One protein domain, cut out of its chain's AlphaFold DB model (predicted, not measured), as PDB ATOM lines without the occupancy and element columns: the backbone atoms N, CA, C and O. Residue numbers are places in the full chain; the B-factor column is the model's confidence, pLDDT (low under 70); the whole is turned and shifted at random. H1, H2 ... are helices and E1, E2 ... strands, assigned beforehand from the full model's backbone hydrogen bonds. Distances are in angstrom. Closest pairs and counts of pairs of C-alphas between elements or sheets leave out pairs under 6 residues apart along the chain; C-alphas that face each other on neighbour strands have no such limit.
ATOM      1  N   SER A  62      16.538 -17.654   7.979       79.25
ATOM      2  CA  SER A  62      16.012 -16.802   6.908       79.25
ATOM      3  C   SER A  62      17.119 -16.444   5.913       79.25
ATOM      4  O   SER A  62      18.272 -16.233   6.299       79.25
ATOM      5  N   THR A  63      16.785 -16.283   4.629       76.25
ATOM      6  CA  THR A  63      17.731 -15.783   3.614       76.25
ATOM      7  C   THR A  63      18.347 -14.438   4.024       76.25
ATOM      8  O   THR A  63      19.511 -14.180   3.722       76.25
ATOM      9  N   SER A  64      17.604 -13.604   4.766       80.19
ATOM     10  CA  SER A  64      18.131 -12.353   5.327       80.19
ATOM     11  C   SER A  64      19.227 -12.599   6.366       80.19
ATOM     12  O   SER A  64      20.244 -11.911   6.339       80.19
ATOM     13  N   ASP A  65      19.060 -13.592   7.241       81.69
ATOM     14  CA  ASP A  65      20.039 -13.926   8.281       81.69
ATOM     15  C   ASP A  65      21.291 -14.578   7.675       81.69
ATOM     16  O   ASP A  65      22.405 -14.328   8.137       81.69
ATOM     17  N   ARG A  66      21.135 -15.381   6.606       82.25
ATOM     18  CA  ARG A  66      22.269 -15.915   5.829       82.25
ATOM     19  C   ARG A  66      23.075 -14.784   5.178       82.25
ATOM     20  O   ARG A  66      24.292 -14.743   5.328       82.25
ATOM     21  N   LEU A  67      22.406 -13.831   4.520       83.56
ATOM     22  CA  LEU A  67      23.059 -12.646   3.944       83.56
ATOM     23  C   LEU A  67      23.701 -11.746   5.014       83.56
ATOM     24  O   LEU A  67      24.786 -11.216   4.788       83.56
ATOM     25  N   GLU A  68      23.087 -11.617   6.193       86.88
ATOM     26  CA  GLU A  68      23.662 -10.880   7.324       86.88
ATOM     27  C   GLU A  68      24.955 -11.527   7.829       86.88
ATOM     28  O   GLU A  68      25.949 -10.825   8.013       86.88
ATOM     29  N   ARG A  69      24.993 -12.859   7.970       84.75
ATOM     30  CA  ARG A  69      26.227 -13.588   8.314       84.75
ATOM     31  C   ARG A  69      27.316 -13.385   7.261       84.75
ATOM     32  O   ARG A  69      28.424 -13.003   7.624       84.75
ATOM     33  N   LEU A  70      26.991 -13.558   5.976       85.69
ATOM     34  CA  LEU A  70      27.928 -13.326   4.869       85.69
ATOM     35  C   LEU A  70      28.485 -11.894   4.868       85.69
ATOM     36  O   LEU A  70      29.676 -11.693   4.661       85.69
ATOM     37  N   TYR A  71      27.655 -10.888   5.137       85.50
ATOM     38  CA  TYR A  71      28.101  -9.496   5.216       85.50
ATOM     39  C   TYR A  71      28.993  -9.221   6.437       85.50
ATOM     40  O   TYR A  71      29.975  -8.489   6.322       85.50
ATOM     41  N   LEU A  72      28.673  -9.803   7.598       87.00
ATOM     42  CA  LEU A  72      29.418  -9.604   8.847       87.00
ATOM     43  C   LEU A  72      30.777 -10.313   8.864       87.00
ATOM     44  O   LEU A  72      31.734  -9.768   9.410       87.00
ATOM     45  N   VAL A  73      30.866 -11.509   8.277       86.88
ATOM     46  CA  VAL A  73      32.129 -12.251   8.116       86.88
ATOM     47  C   VAL A  73      32.975 -11.660   6.977       86.88
ATOM     48  O   VAL A  73      34.196 -11.792   6.980       86.88
ATOM     49  N   GLY A  74      32.332 -10.958   6.039       84.75
ATOM     50  CA  GLY A  74      32.864 -10.673   4.711       84.75
ATOM     51  C   GLY A  74      32.490 -11.812   3.762       84.75
ATOM     52  O   GLY A  74      32.480 -12.975   4.161       84.75
ATOM     53  N   ALA A  75      32.159 -11.492   2.511       87.94
ATOM     54  CA  ALA A  75      31.759 -12.485   1.515       87.94
ATOM     55  C   ALA A  75      32.805 -12.579   0.400       87.94
ATOM     56  O   ALA A  75      33.195 -11.567  -0.185       87.94
ATOM     57  N   HIS A  76      33.224 -13.801   0.082       88.62
ATOM     58  CA  HIS A  76      33.929 -14.123  -1.150       88.62
ATOM     59  C   HIS A  76      32.912 -14.434  -2.256       88.62
ATOM     60  O   HIS A  76      31.926 -15.141  -2.039       88.62
ATOM     61  N   VAL A  77      33.168 -13.902  -3.448       88.31
ATOM     62  CA  VAL A  77      32.348 -14.096  -4.648       88.31
ATOM     63  C   VAL A  77      32.975 -15.221  -5.469       88.31
ATOM     64  O   VAL A  77      34.149 -15.130  -5.819       88.31
ATOM     65  N   SER A  78      32.225 -16.287  -5.761       90.88
ATOM     66  CA  SER A  78      32.705 -17.380  -6.616       90.88
ATOM     67  C   SER A  78      33.008 -16.916  -8.041       90.88
ATOM     68  O   SER A  78      32.605 -15.832  -8.466       90.88
ATOM     69  N   GLU A  79      33.625 -17.798  -8.832       90.44
ATOM     70  CA  GLU A  79      33.580 -17.665 -10.288       90.44
ATOM     71  C   GLU A  79      32.122 -17.520 -10.764       90.44
ATOM     72  O   GLU A  79      31.203 -18.147 -10.219       90.44
ATOM     73  N   VAL A  80      31.910 -16.637 -11.742       90.12
ATOM     74  CA  VAL A  80      30.587 -16.283 -12.258       90.12
ATOM     75  C   VAL A  80      30.199 -17.269 -13.356       90.12
ATOM     76  O   VAL A  80      30.762 -17.246 -14.449       90.12
ATOM     77  N   GLY A  81      29.202 -18.111 -13.089       89.75
ATOM     78  CA  GLY A  81      28.656 -19.029 -14.084       89.75
ATOM     79  C   GLY A  81      27.669 -18.314 -15.004       89.75
ATOM     80  O   GLY A  81      26.601 -17.901 -14.555       89.75
ATOM     81  N   TYR A  82      27.984 -18.188 -16.292       90.31
ATOM     82  CA  TYR A  82      27.060 -17.629 -17.286       90.31
ATOM     83  C   TYR A  82      26.217 -18.724 -17.947       90.31
ATOM     84  O   TYR A  82      26.727 -19.781 -18.311       90.31
ATOM     85  N   GLY A  83      24.928 -18.451 -18.143       87.88
ATOM     86  CA  GLY A  83      23.988 -19.336 -18.829       87.88
ATOM     87  C   GLY A  83      22.902 -18.556 -19.569       87.88
ATOM     88  O   GLY A  83      22.871 -17.326 -19.539       87.88
ATOM     89  N   THR A  84      21.994 -19.269 -20.231       88.44
ATOM     90  CA  THR A  84      20.872 -18.677 -20.977       88.44
ATOM     91  C   THR A  84      19.574 -19.414 -20.679       88.44
ATOM     92  O   THR A  84      19.523 -20.635 -20.818       88.44
ATOM     93  N   ASP A  85      18.524 -18.671 -20.335       83.94
ATOM     94  CA  ASP A  85      17.150 -19.161 -20.211       83.94
ATOM     95  C   ASP A  85      16.306 -18.535 -21.330       83.94
ATOM     96  O   ASP A  85      15.866 -17.384 -21.254       83.94
ATOM     97  N   GLY A  86      16.189 -19.266 -22.443       89.38
ATOM     98  CA  GLY A  86      15.568 -18.780 -23.675       89.38
ATOM     99  C   GLY A  86      16.251 -17.518 -24.214       89.38
ATOM    100  O   GLY A  86      17.401 -17.555 -24.643       89.38
ATOM    101  N   GLU A  87      15.530 -16.395 -24.196       83.88
ATOM    102  CA  GLU A  87      16.001 -15.087 -24.680       83.88
ATOM    103  C   GLU A  87      16.807 -14.291 -23.634       83.88
ATOM    104  O   GLU A  87      17.270 -13.186 -23.923       83.88
ATOM    105  N   ARG A  88      16.960 -14.806 -22.405       84.06
ATOM    106  CA  ARG A  88      17.600 -14.092 -21.291       84.06
ATOM    107  C   ARG A  88      18.958 -14.684 -20.950       84.06
ATOM    108  O   ARG A  88      19.072 -15.874 -20.670       84.06
ATOM    109  N   ALA A  89      19.975 -13.829 -20.884       84.69
ATOM    110  CA  ALA A  89      21.245 -14.196 -20.273       84.69
ATOM    111  C   ALA A  89      21.095 -14.205 -18.742       84.69
ATOM    112  O   ALA A  89      20.481 -13.304 -18.160       84.69
ATOM    113  N   LEU A  90      21.680 -15.210 -18.098       89.12
ATOM    114  CA  LEU A  90      21.746 -15.366 -16.649       89.12
ATOM    115  C   LEU A  90      23.211 -15.371 -16.201       89.12
ATOM    116  O   LEU A  90      24.054 -15.999 -16.841       89.12
ATOM    117  N   ALA A  91      23.506 -14.715 -15.081       89.94
ATOM    118  CA  ALA A  91      24.746 -14.923 -14.335       89.94
ATOM    119  C   ALA A  91      24.408 -15.487 -12.957       89.94
ATOM    120  O   ALA A  91      23.664 -14.873 -12.189       89.94
ATOM    121  N   ARG A  92      24.969 -16.656 -12.666       90.38
ATOM    122  CA  ARG A  92      24.886 -17.375 -11.400       90.38
ATOM    123  C   ARG A  92      26.142 -17.086 -10.594       90.38
ATOM    124  O   ARG A  92      27.252 -17.285 -11.088       90.38
ATOM    125  N   VAL A  93      25.967 -16.634  -9.361       91.62
ATOM    126  CA  VAL A  93      27.072 -16.286  -8.466       91.62
ATOM    127  C   VAL A  93      26.819 -16.887  -7.099       91.62
ATOM    128  O   VAL A  93      25.746 -16.698  -6.527       91.62
ATOM    129  N   LEU A  94      27.808 -17.608  -6.575       90.25
ATOM    130  CA  LEU A  94      27.757 -18.207  -5.249       90.25
ATOM    131  C   LEU A  94      28.554 -17.317  -4.289       90.25
ATOM    132  O   LEU A  94      29.707 -16.966  -4.546       90.25
ATOM    133  N   LEU A  95      27.922 -16.920  -3.193       90.38
ATOM    134  CA  LEU A  95      28.522 -16.120  -2.134       90.38
ATOM    135  C   LEU A  95      28.881 -17.035  -0.971       90.38
ATOM    136  O   LEU A  95      28.000 -17.692  -0.413       90.38
ATOM    137  N   PHE A  96      30.152 -17.037  -0.590       90.12
ATOM    138  CA  PHE A  96      30.674 -17.832   0.518       90.12
ATOM    139  C   PHE A  96      31.261 -16.926   1.609       90.12
ATOM    140  O   PHE A  96      31.753 -15.839   1.292       90.12
ATOM    141  N   PRO A  97      31.217 -17.322   2.891       87.56
ATOM    142  CA  PRO A  97      31.806 -16.536   3.972       87.56
ATOM    143  C   PRO A  97      33.337 -16.474   3.858       87.56
ATOM    144  O   PRO A  97      34.007 -17.435   3.490       87.56
ATOM    145  N   GLN A  98      33.919 -15.319   4.167       83.12
ATOM    146  CA  GLN A  98      35.351 -15.076   4.057       83.12
ATOM    147  C   GLN A  98      36.124 -15.940   5.064       83.12
ATOM    148  O   GLN A  98      36.123 -15.683   6.264       83.12
ATOM    149  N   GLY A  99      36.823 -16.949   4.545       80.25
ATOM    150  CA  GLY A  99      37.505 -17.966   5.347       80.25
ATOM    151  C   GLY A  99      36.997 -19.384   5.088       80.25
ATOM    152  O   GLY A  99      37.711 -20.328   5.419       80.25
ATOM    153  N   SER A 100      35.842 -19.549   4.425       81.06
ATOM    154  CA  SER A 100      35.434 -20.844   3.880       81.06
ATOM    155  C   SER A 100      36.518 -21.365   2.938       81.06
ATOM    156  O   SER A 100      36.948 -20.642   2.030       81.06
ATOM    157  N   ILE A 101      36.936 -22.617   3.114       65.75
ATOM    158  CA  ILE A 101      37.875 -23.267   2.199       65.75
ATOM    159  C   ILE A 101      37.104 -23.662   0.937       65.75
ATOM    160  O   ILE A 101      36.666 -24.798   0.779       65.75
ATOM    161  N   GLU A 147      27.032 -22.983   4.451       77.00
ATOM    162  CA  GLU A 147      26.043 -22.843   3.379       77.00
ATOM    163  C   GLU A 147      26.227 -21.521   2.612       77.00
ATOM    164  O   GLU A 147      25.915 -20.439   3.120       77.00
ATOM    165  N   GLY A 148      26.680 -21.606   1.360       81.31
ATOM    166  CA  GLY A 148      26.716 -20.456   0.460       81.31
ATOM    167  C   GLY A 148      25.317 -19.928   0.110       81.31
ATOM    168  O   GLY A 148      24.305 -20.623   0.235       81.31
ATOM    169  N   VAL A 149      25.250 -18.691  -0.385       86.75
ATOM    170  CA  VAL A 149      24.017 -18.095  -0.934       86.75
ATOM    171  C   VAL A 149      24.176 -17.866  -2.429       86.75
ATOM    172  O   VAL A 149      25.154 -17.269  -2.868       86.75
ATOM    173  N   GLU A 150      23.200 -18.308  -3.217       88.25
ATOM    174  CA  GLU A 150      23.187 -18.123  -4.663       88.25
ATOM    175  C   GLU A 150      22.397 -16.867  -5.039       88.25
ATOM    176  O   GLU A 150      21.260 -16.633  -4.616       88.25
ATOM    177  N   VAL A 151      23.026 -16.046  -5.871       87.75
ATOM    178  CA  VAL A 151      22.429 -14.851  -6.453       87.75
ATOM    179  C   VAL A 151      22.385 -15.044  -7.959       87.75
ATOM    180  O   VAL A 151      23.417 -15.302  -8.587       87.75
ATOM    181  N   ILE A 152      21.189 -14.921  -8.538       86.88
ATOM    182  CA  ILE A 152      20.994 -15.006  -9.985       86.88
ATOM    183  C   ILE A 152      20.636 -13.621 -10.517       86.88
ATOM    184  O   ILE A 152      19.616 -13.020 -10.166       86.88
ATOM    185  N   PHE A 153      21.484 -13.123 -11.409       86.00
ATOM    186  CA  PHE A 153      21.258 -11.898 -12.163       86.00
ATOM    187  C   PHE A 153      20.673 -12.260 -13.526       86.00
ATOM    188  O   PHE A 153      21.172 -13.169 -14.189       86.00
ATOM    189  N   SER A 154      19.626 -11.550 -13.948       83.12
ATOM    190  CA  SER A 154      18.982 -11.748 -15.248       83.12
ATOM    191  C   SER A 154      19.091 -10.479 -16.086       83.12
ATOM    192  O   SER A 154      18.735  -9.378 -15.640       83.12
ATOM    193  N   PHE A 155      19.602 -10.639 -17.305       82.00
ATOM    194  CA  PHE A 155      19.889  -9.542 -18.220       82.00
ATOM    195  C   PHE A 155      18.992  -9.626 -19.454       82.00
ATOM    196  O   PHE A 155      19.013 -10.609 -20.197       82.00
ATOM    197  N   GLU A 156      18.259  -8.546 -19.723       75.00
ATOM    198  CA  GLU A 156      17.591  -8.330 -21.008       75.00
ATOM    199  C   GLU A 156      18.639  -7.835 -22.016       75.00
ATOM    200  O   GLU A 156      18.818  -6.639 -22.245       75.00
ATOM    201  N   SER A 157      19.422  -8.780 -22.540       63.81
ATOM    202  CA  SER A 157      20.594  -8.517 -23.369       63.81
ATOM    203  C   SER A 157      20.760  -9.605 -24.423       63.81
ATOM    204  O   SER A 157      20.987 -10.763 -24.091       63.81
ATOM    205  N   SER A 158      20.766  -9.208 -25.697       61.12
ATOM    206  CA  SER A 158      21.148 -10.068 -26.825       61.12
ATOM    207  C   SER A 158      22.666 -10.302 -26.936       61.12
ATOM    208  O   SER A 158      23.127 -10.888 -27.913       61.12
ATOM    209  N   ILE A 159      23.461  -9.781 -25.994       59.16
ATOM    210  CA  ILE A 159      24.914  -9.973 -25.915       59.16
ATOM    211  C   ILE A 159      25.189 -11.227 -25.083       59.16
ATOM    212  O   ILE A 159      24.721 -11.328 -23.949       59.16
ATOM    213  N   THR A 160      25.961 -12.155 -25.646       62.66
ATOM    214  CA  THR A 160      26.114 -13.537 -25.166       62.66
ATOM    215  C   THR A 160      26.972 -13.715 -23.911       62.66
ATOM    216  O   THR A 160      26.815 -14.732 -23.247       62.66
ATOM    217  N   GLN A 161      27.840 -12.757 -23.558       69.44
ATOM    218  CA  GLN A 161      28.582 -12.719 -22.285       69.44
ATOM    219  C   GLN A 161      29.143 -11.304 -22.005       69.44
ATOM    220  O   GLN A 161      29.612 -10.642 -22.937       69.44
ATOM    221  N   PRO A 162      29.119 -10.812 -20.750       71.88
ATOM    222  CA  PRO A 162      29.934  -9.675 -20.314       71.88
ATOM    223  C   PRO A 162      31.396 -10.110 -20.089       71.88
ATOM    224  O   PRO A 162      31.672 -11.283 -19.861       71.88
ATOM    225  N   HIS A 163      32.338  -9.165 -20.134       75.50
ATOM    226  CA  HIS A 163      33.767  -9.453 -19.921       75.50
ATOM    227  C   HIS A 163      34.164  -9.515 -18.442       75.50
ATOM    228  O   HIS A 163      35.121 -10.198 -18.096       75.50
ATOM    229  N   ASP A 164      33.464  -8.767 -17.592       79.69
ATOM    230  CA  ASP A 164      33.680  -8.738 -16.145       79.69
ATOM    231  C   ASP A 164      32.344  -8.434 -15.454       79.69
ATOM    232  O   ASP A 164      31.541  -7.650 -15.979       79.69
ATOM    233  N   LEU A 165      32.116  -9.039 -14.291       81.31
ATOM    234  CA  LEU A 165      30.960  -8.807 -13.431       81.31
ATOM    235  C   LEU A 165      31.467  -8.534 -12.014       81.31
ATOM    236  O   LEU A 165      31.778  -9.450 -11.256       81.31
ATOM    237  N   SER A 166      31.492  -7.258 -11.638       81.31
ATOM    238  CA  SER A 166      31.773  -6.847 -10.264       81.31
ATOM    239  C   SER A 166      30.463  -6.760  -9.483       81.31
ATOM    240  O   SER A 166      29.520  -6.118  -9.942       81.31
ATOM    241  N   ILE A 167      30.390  -7.396  -8.311       82.25
ATOM    242  CA  ILE A 167      29.218  -7.359  -7.426       82.25
ATOM    243  C   ILE A 167      29.617  -6.746  -6.087       82.25
ATOM    244  O   ILE A 167      30.508  -7.236  -5.401       82.25
ATOM    245  N   ASP A 168      28.912  -5.686  -5.710       84.69
ATOM    246  CA  ASP A 168      29.042  -4.981  -4.436       84.69
ATOM    247  C   ASP A 168      27.733  -5.128  -3.640       84.69
ATOM    248  O   ASP A 168      26.646  -4.839  -4.146       84.69
ATOM    249  N   ILE A 169      27.825  -5.628  -2.406       82.56
ATOM    250  CA  ILE A 169      26.674  -5.999  -1.571       82.56
ATOM    251  C   ILE A 169      26.594  -5.041  -0.388       82.56
ATOM    252  O   ILE A 169      27.509  -4.961   0.431       82.56
ATOM    253  N   LYS A 170      25.475  -4.321  -0.276       86.12
ATOM    254  CA  LYS A 170      25.270  -3.302   0.758       86.12
ATOM    255  C   LYS A 170      23.970  -3.531   1.512       86.12
ATOM    256  O   LYS A 170      22.895  -3.523   0.911       86.12
ATOM    257  N   LYS A 171      24.064  -3.648   2.840       86.94
ATOM    258  CA  LYS A 171      22.908  -3.494   3.728       86.94
ATOM    259  C   LYS A 171      22.496  -2.018   3.752       86.94
ATOM    260  O   LYS A 171      23.339  -1.130   3.878       86.94
ATOM    261  N   GLN A 172      21.213  -1.755   3.559       91.00
ATOM    262  CA  GLN A 172      20.605  -0.427   3.582       91.00
ATOM    263  C   GLN A 172      20.229  -0.030   5.022       91.00
ATOM    264  O   GLN A 172      20.120  -0.882   5.902       91.00
ATOM    265  N   GLU A 173      19.984   1.263   5.264       89.12
ATOM    266  CA  GLU A 173      19.552   1.771   6.582       89.12
ATOM    267  C   GLU A 173      18.188   1.210   7.032       89.12
ATOM    268  O   GLU A 173      17.906   1.156   8.226       89.12
ATOM    269  N   ASP A 174      17.357   0.751   6.092       88.12
ATOM    270  CA  ASP A 174      16.058   0.108   6.333       88.12
ATOM    271  C   ASP A 174      16.149  -1.425   6.506       88.12
ATOM    272  O   ASP A 174      15.133  -2.117   6.449       88.12
ATOM    273  N   ASN A 175      17.360  -1.960   6.721       79.62
ATOM    274  CA  ASN A 175      17.703  -3.389   6.742       79.62
ATOM    275  C   ASN A 175      17.481  -4.155   5.421       79.62
ATOM    276  O   ASN A 175      17.688  -5.369   5.405       79.62
ATOM    277  N   SER A 176      17.130  -3.504   4.306       84.88
ATOM    278  CA  SER A 176      17.068  -4.189   3.008       84.88
ATOM    279  C   SER A 176      18.464  -4.459   2.421       84.88
ATOM    280  O   SER A 176      19.440  -3.762   2.709       84.88
ATOM    281  N   TRP A 177      18.578  -5.492   1.585       82.56
ATOM    282  CA  TRP A 177      19.818  -5.839   0.883       82.56
ATOM    283  C   TRP A 177      19.819  -5.245  -0.524       82.56
ATOM    284  O   TRP A 177      18.886  -5.466  -1.297       82.56
ATOM    285  N   ARG A 178      20.879  -4.512  -0.878       85.94
ATOM    286  CA  ARG A 178      21.080  -3.966  -2.223       85.94
ATOM    287  C   ARG A 178      22.325  -4.569  -2.867       85.94
ATOM    288  O   ARG A 178      23.437  -4.389  -2.374       85.94
ATOM    289  N   PHE A 179      22.116  -5.218  -4.007       85.38
ATOM    290  CA  PHE A 179      23.165  -5.770  -4.857       85.38
ATOM    291  C   PHE A 179      23.459  -4.790  -5.998       85.38
ATOM    292  O   PHE A 179      22.575  -4.449  -6.785       85.38
ATOM    293  N   HIS A 180      24.699  -4.324  -6.077       84.25
ATOM    294  CA  HIS A 180      25.217  -3.499  -7.158       84.25
ATOM    295  C   HIS A 180      26.086  -4.364  -8.067       84.25
ATOM    296  O   HIS A 180      27.276  -4.530  -7.821       84.25
ATOM    297  N   ALA A 181      25.483  -4.911  -9.119       83.25
ATOM    298  CA  ALA A 181      26.205  -5.583 -10.189       83.25
ATOM    299  C   ALA A 181      26.619  -4.565 -11.269       83.25
ATOM    300  O   ALA A 181      25.773  -3.873 -11.840       83.25
ATOM    301  N   ALA A 182      27.920  -4.475 -11.538       83.69
ATOM    302  CA  ALA A 182      28.512  -3.677 -12.600       83.69
ATOM    303  C   ALA A 182      29.090  -4.612 -13.670       83.69
ATOM    304  O   ALA A 182      30.027  -5.366 -13.416       83.69
ATOM    305  N   LEU A 183      28.514  -4.543 -14.869       82.31
ATOM    306  CA  LEU A 183      28.949  -5.297 -16.042       82.31
ATOM    307  C   LEU A 183      29.967  -4.468 -16.823       82.31
ATOM    308  O   LEU A 183      29.670  -3.329 -17.193       82.31
ATOM    309  N   SER A 184      31.129  -5.041 -17.126       80.38
ATOM    310  CA  SER A 184      32.017  -4.484 -18.146       80.38
ATOM    311  C   SER A 184      31.757  -5.164 -19.491       80.38
ATOM    312  O   SER A 184      31.728  -6.392 -19.607       80.38
ATOM    313  N   TYR A 185      31.556  -4.349 -20.524       80.00
ATOM    314  CA  TYR A 185      31.490  -4.787 -21.913       80.00
ATOM    315  C   TYR A 185      32.673  -4.182 -22.683       80.00
ATOM    316  O   TYR A 185      33.083  -3.056 -22.392       80.00
ATOM    317  N   PRO A 186      33.199  -4.873 -23.710       68.81
ATOM    318  CA  PRO A 186      34.333  -4.396 -24.507       68.81
ATOM    319  C   PRO A 186      33.944  -3.258 -25.474       68.81
ATOM    320  O   PRO A 186      34.784  -2.746 -26.210       68.81
ATOM    321  N   SER A 187      32.669  -2.860 -25.488       63.16
ATOM    322  CA  SER A 187      32.127  -1.741 -26.258       63.16
ATOM    323  C   SER A 187      31.163  -0.917 -25.396       63.16
ATOM    324  O   SER A 187      30.674  -1.381 -24.368       63.16
ATOM    325  N   SER A 188      30.914   0.332 -25.795       45.22
ATOM    326  CA  SER A 188      30.313   1.391 -24.969       45.22
ATOM    327  C   SER A 188      28.790   1.290 -24.770       45.22
ATOM    328  O   SER A 188      28.083   2.290 -24.912       45.22
ATOM    329  N   HIS A 189      28.270   0.102 -24.461       50.50
ATOM    330  CA  HIS A 189      26.853  -0.132 -24.189       50.50
ATOM    331  C   HIS A 189      26.613  -0.404 -22.700       50.50
ATOM    332  O   HIS A 189      27.166  -1.335 -22.124       50.50
ATOM    333  N   THR A 190      25.757   0.410 -22.081       47.62
ATOM    334  CA  THR A 190      25.261   0.218 -20.711       47.62
ATOM    335  C   THR A 190      23.875  -0.421 -20.754       47.62
ATOM    336  O   THR A 190      22.950   0.178 -21.306       47.62
ATOM    337  N   SER A 191      23.719  -1.608 -20.170       53.00
ATOM    338  CA  SER A 191      22.448  -2.334 -20.051       53.00
ATOM    339  C   SER A 191      21.786  -2.128 -18.678       53.00
ATOM    340  O   SER A 191      22.426  -1.704 -17.715       53.00
ATOM    341  N   SER A 192      20.479  -2.398 -18.596       43.50
ATOM    342  CA  SER A 192      19.703  -2.379 -17.346       43.50
ATOM    343  C   SER A 192      19.641  -3.786 -16.745       43.50
ATOM    344  O   SER A 192      19.553  -4.762 -17.488       43.50
ATOM    345  N   LEU A 193      19.665  -3.898 -15.414       49.16
ATOM    346  CA  LEU A 193      19.680  -5.182 -14.702       49.16
ATOM    347  C   LEU A 193      18.377  -5.469 -13.946       49.16
ATOM    348  O   LEU A 193      17.756  -4.566 -13.386       49.16
ATOM    349  N   THR A 194      18.052  -6.759 -13.835       47.00
ATOM    350  CA  THR A 194      17.084  -7.312 -12.874       47.00
ATOM    351  C   THR A 194      17.720  -8.493 -12.127       47.00
ATOM    352  O   THR A 194      18.663  -9.107 -12.628       47.00
ATOM    353  N   TRP A 195      17.275  -8.790 -10.904       52.09
ATOM    354  CA  TRP A 195      17.924  -9.785 -10.037       52.09
ATOM    355  C   TRP A 195      16.921 -10.555  -9.173       52.09
ATOM    356  O   TRP A 195      15.832 -10.057  -8.880       52.09
ATOM    357  N   GLY A 196      17.315 -11.758  -8.754       45.69
ATOM    358  CA  GLY A 196      16.587 -12.610  -7.816       45.69
ATOM    359  C   GLY A 196      17.540 -13.397  -6.909       45.69
ATOM    360  O   GLY A 196      18.697 -13.635  -7.255       45.69
ATOM    361  N   LEU A 197      17.053 -13.784  -5.731       44.22
ATOM    362  CA  LEU A 197      17.789 -14.596  -4.757       44.22
ATOM    363  C   LEU A 197      17.230 -16.018  -4.750       44.22
ATOM    364  O   LEU A 197      16.011 -16.184  -4.679       44.22
ATOM    365  N   ILE A 198      18.106 -17.026  -4.775       43.31
ATOM    366  CA  ILE A 198      17.724 -18.437  -4.646       43.31
ATOM    367  C   ILE A 198      18.585 -19.072  -3.541       43.31
ATOM    368  O   ILE A 198      19.809 -18.979  -3.593       43.31
ATOM    369  N   PRO A 199      17.995 -19.695  -2.504       35.88
ATOM    370  CA  PRO A 199      18.779 -20.384  -1.485       35.88
ATOM    371  C   PRO A 199      19.426 -21.652  -2.062       35.88
ATOM    372  O   PRO A 199      18.748 -22.470  -2.682       35.88
ATOM    373  N   ILE A 200      20.728 -21.835  -1.817       42.47
ATOM    374  CA  ILE A 200      21.435 -23.083  -2.129       42.47
ATOM    375  C   ILE A 200      21.023 -24.158  -1.116       42.47
ATOM    376  O   ILE A 200      20.898 -23.883   0.082       42.47
TER     377      ILE A 200
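What this domain is: This is residues 62 to 101 and 147 to 200 of the 577 residues of an uncharacterized protein of Tremella mesenterica (UniProt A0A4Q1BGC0). A strongly twisted sheet of E1, E2, E3, E4 and E7 and a separate hairpin of E5 and E6 make a loose, incompletely closed barrel, with the single named helix H1 across one end. The hairpin covers the open side of the sheet between E1 and E7, and at both of these seams the strands come near each other without being neighbours. The printed part has 94 residues, with H1 first and then the seven named strands E1 to E7; the larger sheet is branched at E3, and the neighbour pairs in both sheets are antiparallel. The class is mostly strand, and the whole is compact, with a radius of gyration of the C-alphas of 13.8 A and spans of 36 by 31 by 23 A.

Where its parts are: H1, residues 63 to 73, begins with C-alpha 63 at (17.731, -15.783, 3.614) and is 15.5 A long. E1 is residues 75 to 77 and E2 is residues 81 to 85. E3, residues 88 to 97, is the longest strand by residues, at 29.1 A. After the cut come E4, residues 149 to 155, 19.7 A; E5, residues 164 to 171, 23.2 A, from C-alpha 164 at (33.680, -8.738, -16.145); and E6, residues 177 to 184, 22.6 A. E7, residues 193 to 199, is 20.2 A long and ends with C-alpha 199 at (18.779, -20.384, -1.485).

How they stand to each other: E1, beside residues 95 to 97, and E2, beside residues 88 to 92, lie on one side of E3, and E4 lies on the other side. N 76 and O 96 are 2.8 A apart, within hydrogen-bond range, as are N 83 and O 90 in the hairpin E2 and E3, 2.9 A. E4 is antiparallel to E3, with N 91 and O 153 at 2.9 A, and to E7, with N 154 and O 194 at 2.9 A. In the hairpin E5 and E6, N 168 and O 180 are 2.9 A apart. The closest C-alphas of E1 and E5 are those of Val 77 and Ile 167, 7.9 A; those of E6 and E7 are Ala 181 and Leu 193, 7.9 A. H1 is on the branched sheet at a height over the sheet of 8.2 A, over E3 and E4, and runs slantwise to the strands, at 49 degrees to E3 on the local plane. The closest C-alphas of H1 and E3 are those of Leu 70 and Pro 97, 5.1 A. In H1 every O i to N i+4 pair is within hydrogen-bond range.

The domain as a whole: The C-alphas of Ser 62 and Ser 187, the two farthest apart, are 39.8 A apart. Residues 102 to 146 are not printed, and C-alphas 101 and 147 are 11.9 A apart across this cut. Of the links that are printed whole, none is long. The mean pLDDT of the printed part is 77.7; residue 101, residues 157 to 161 and residues 186 to 200 are under 70, and E7 has a mean of 45.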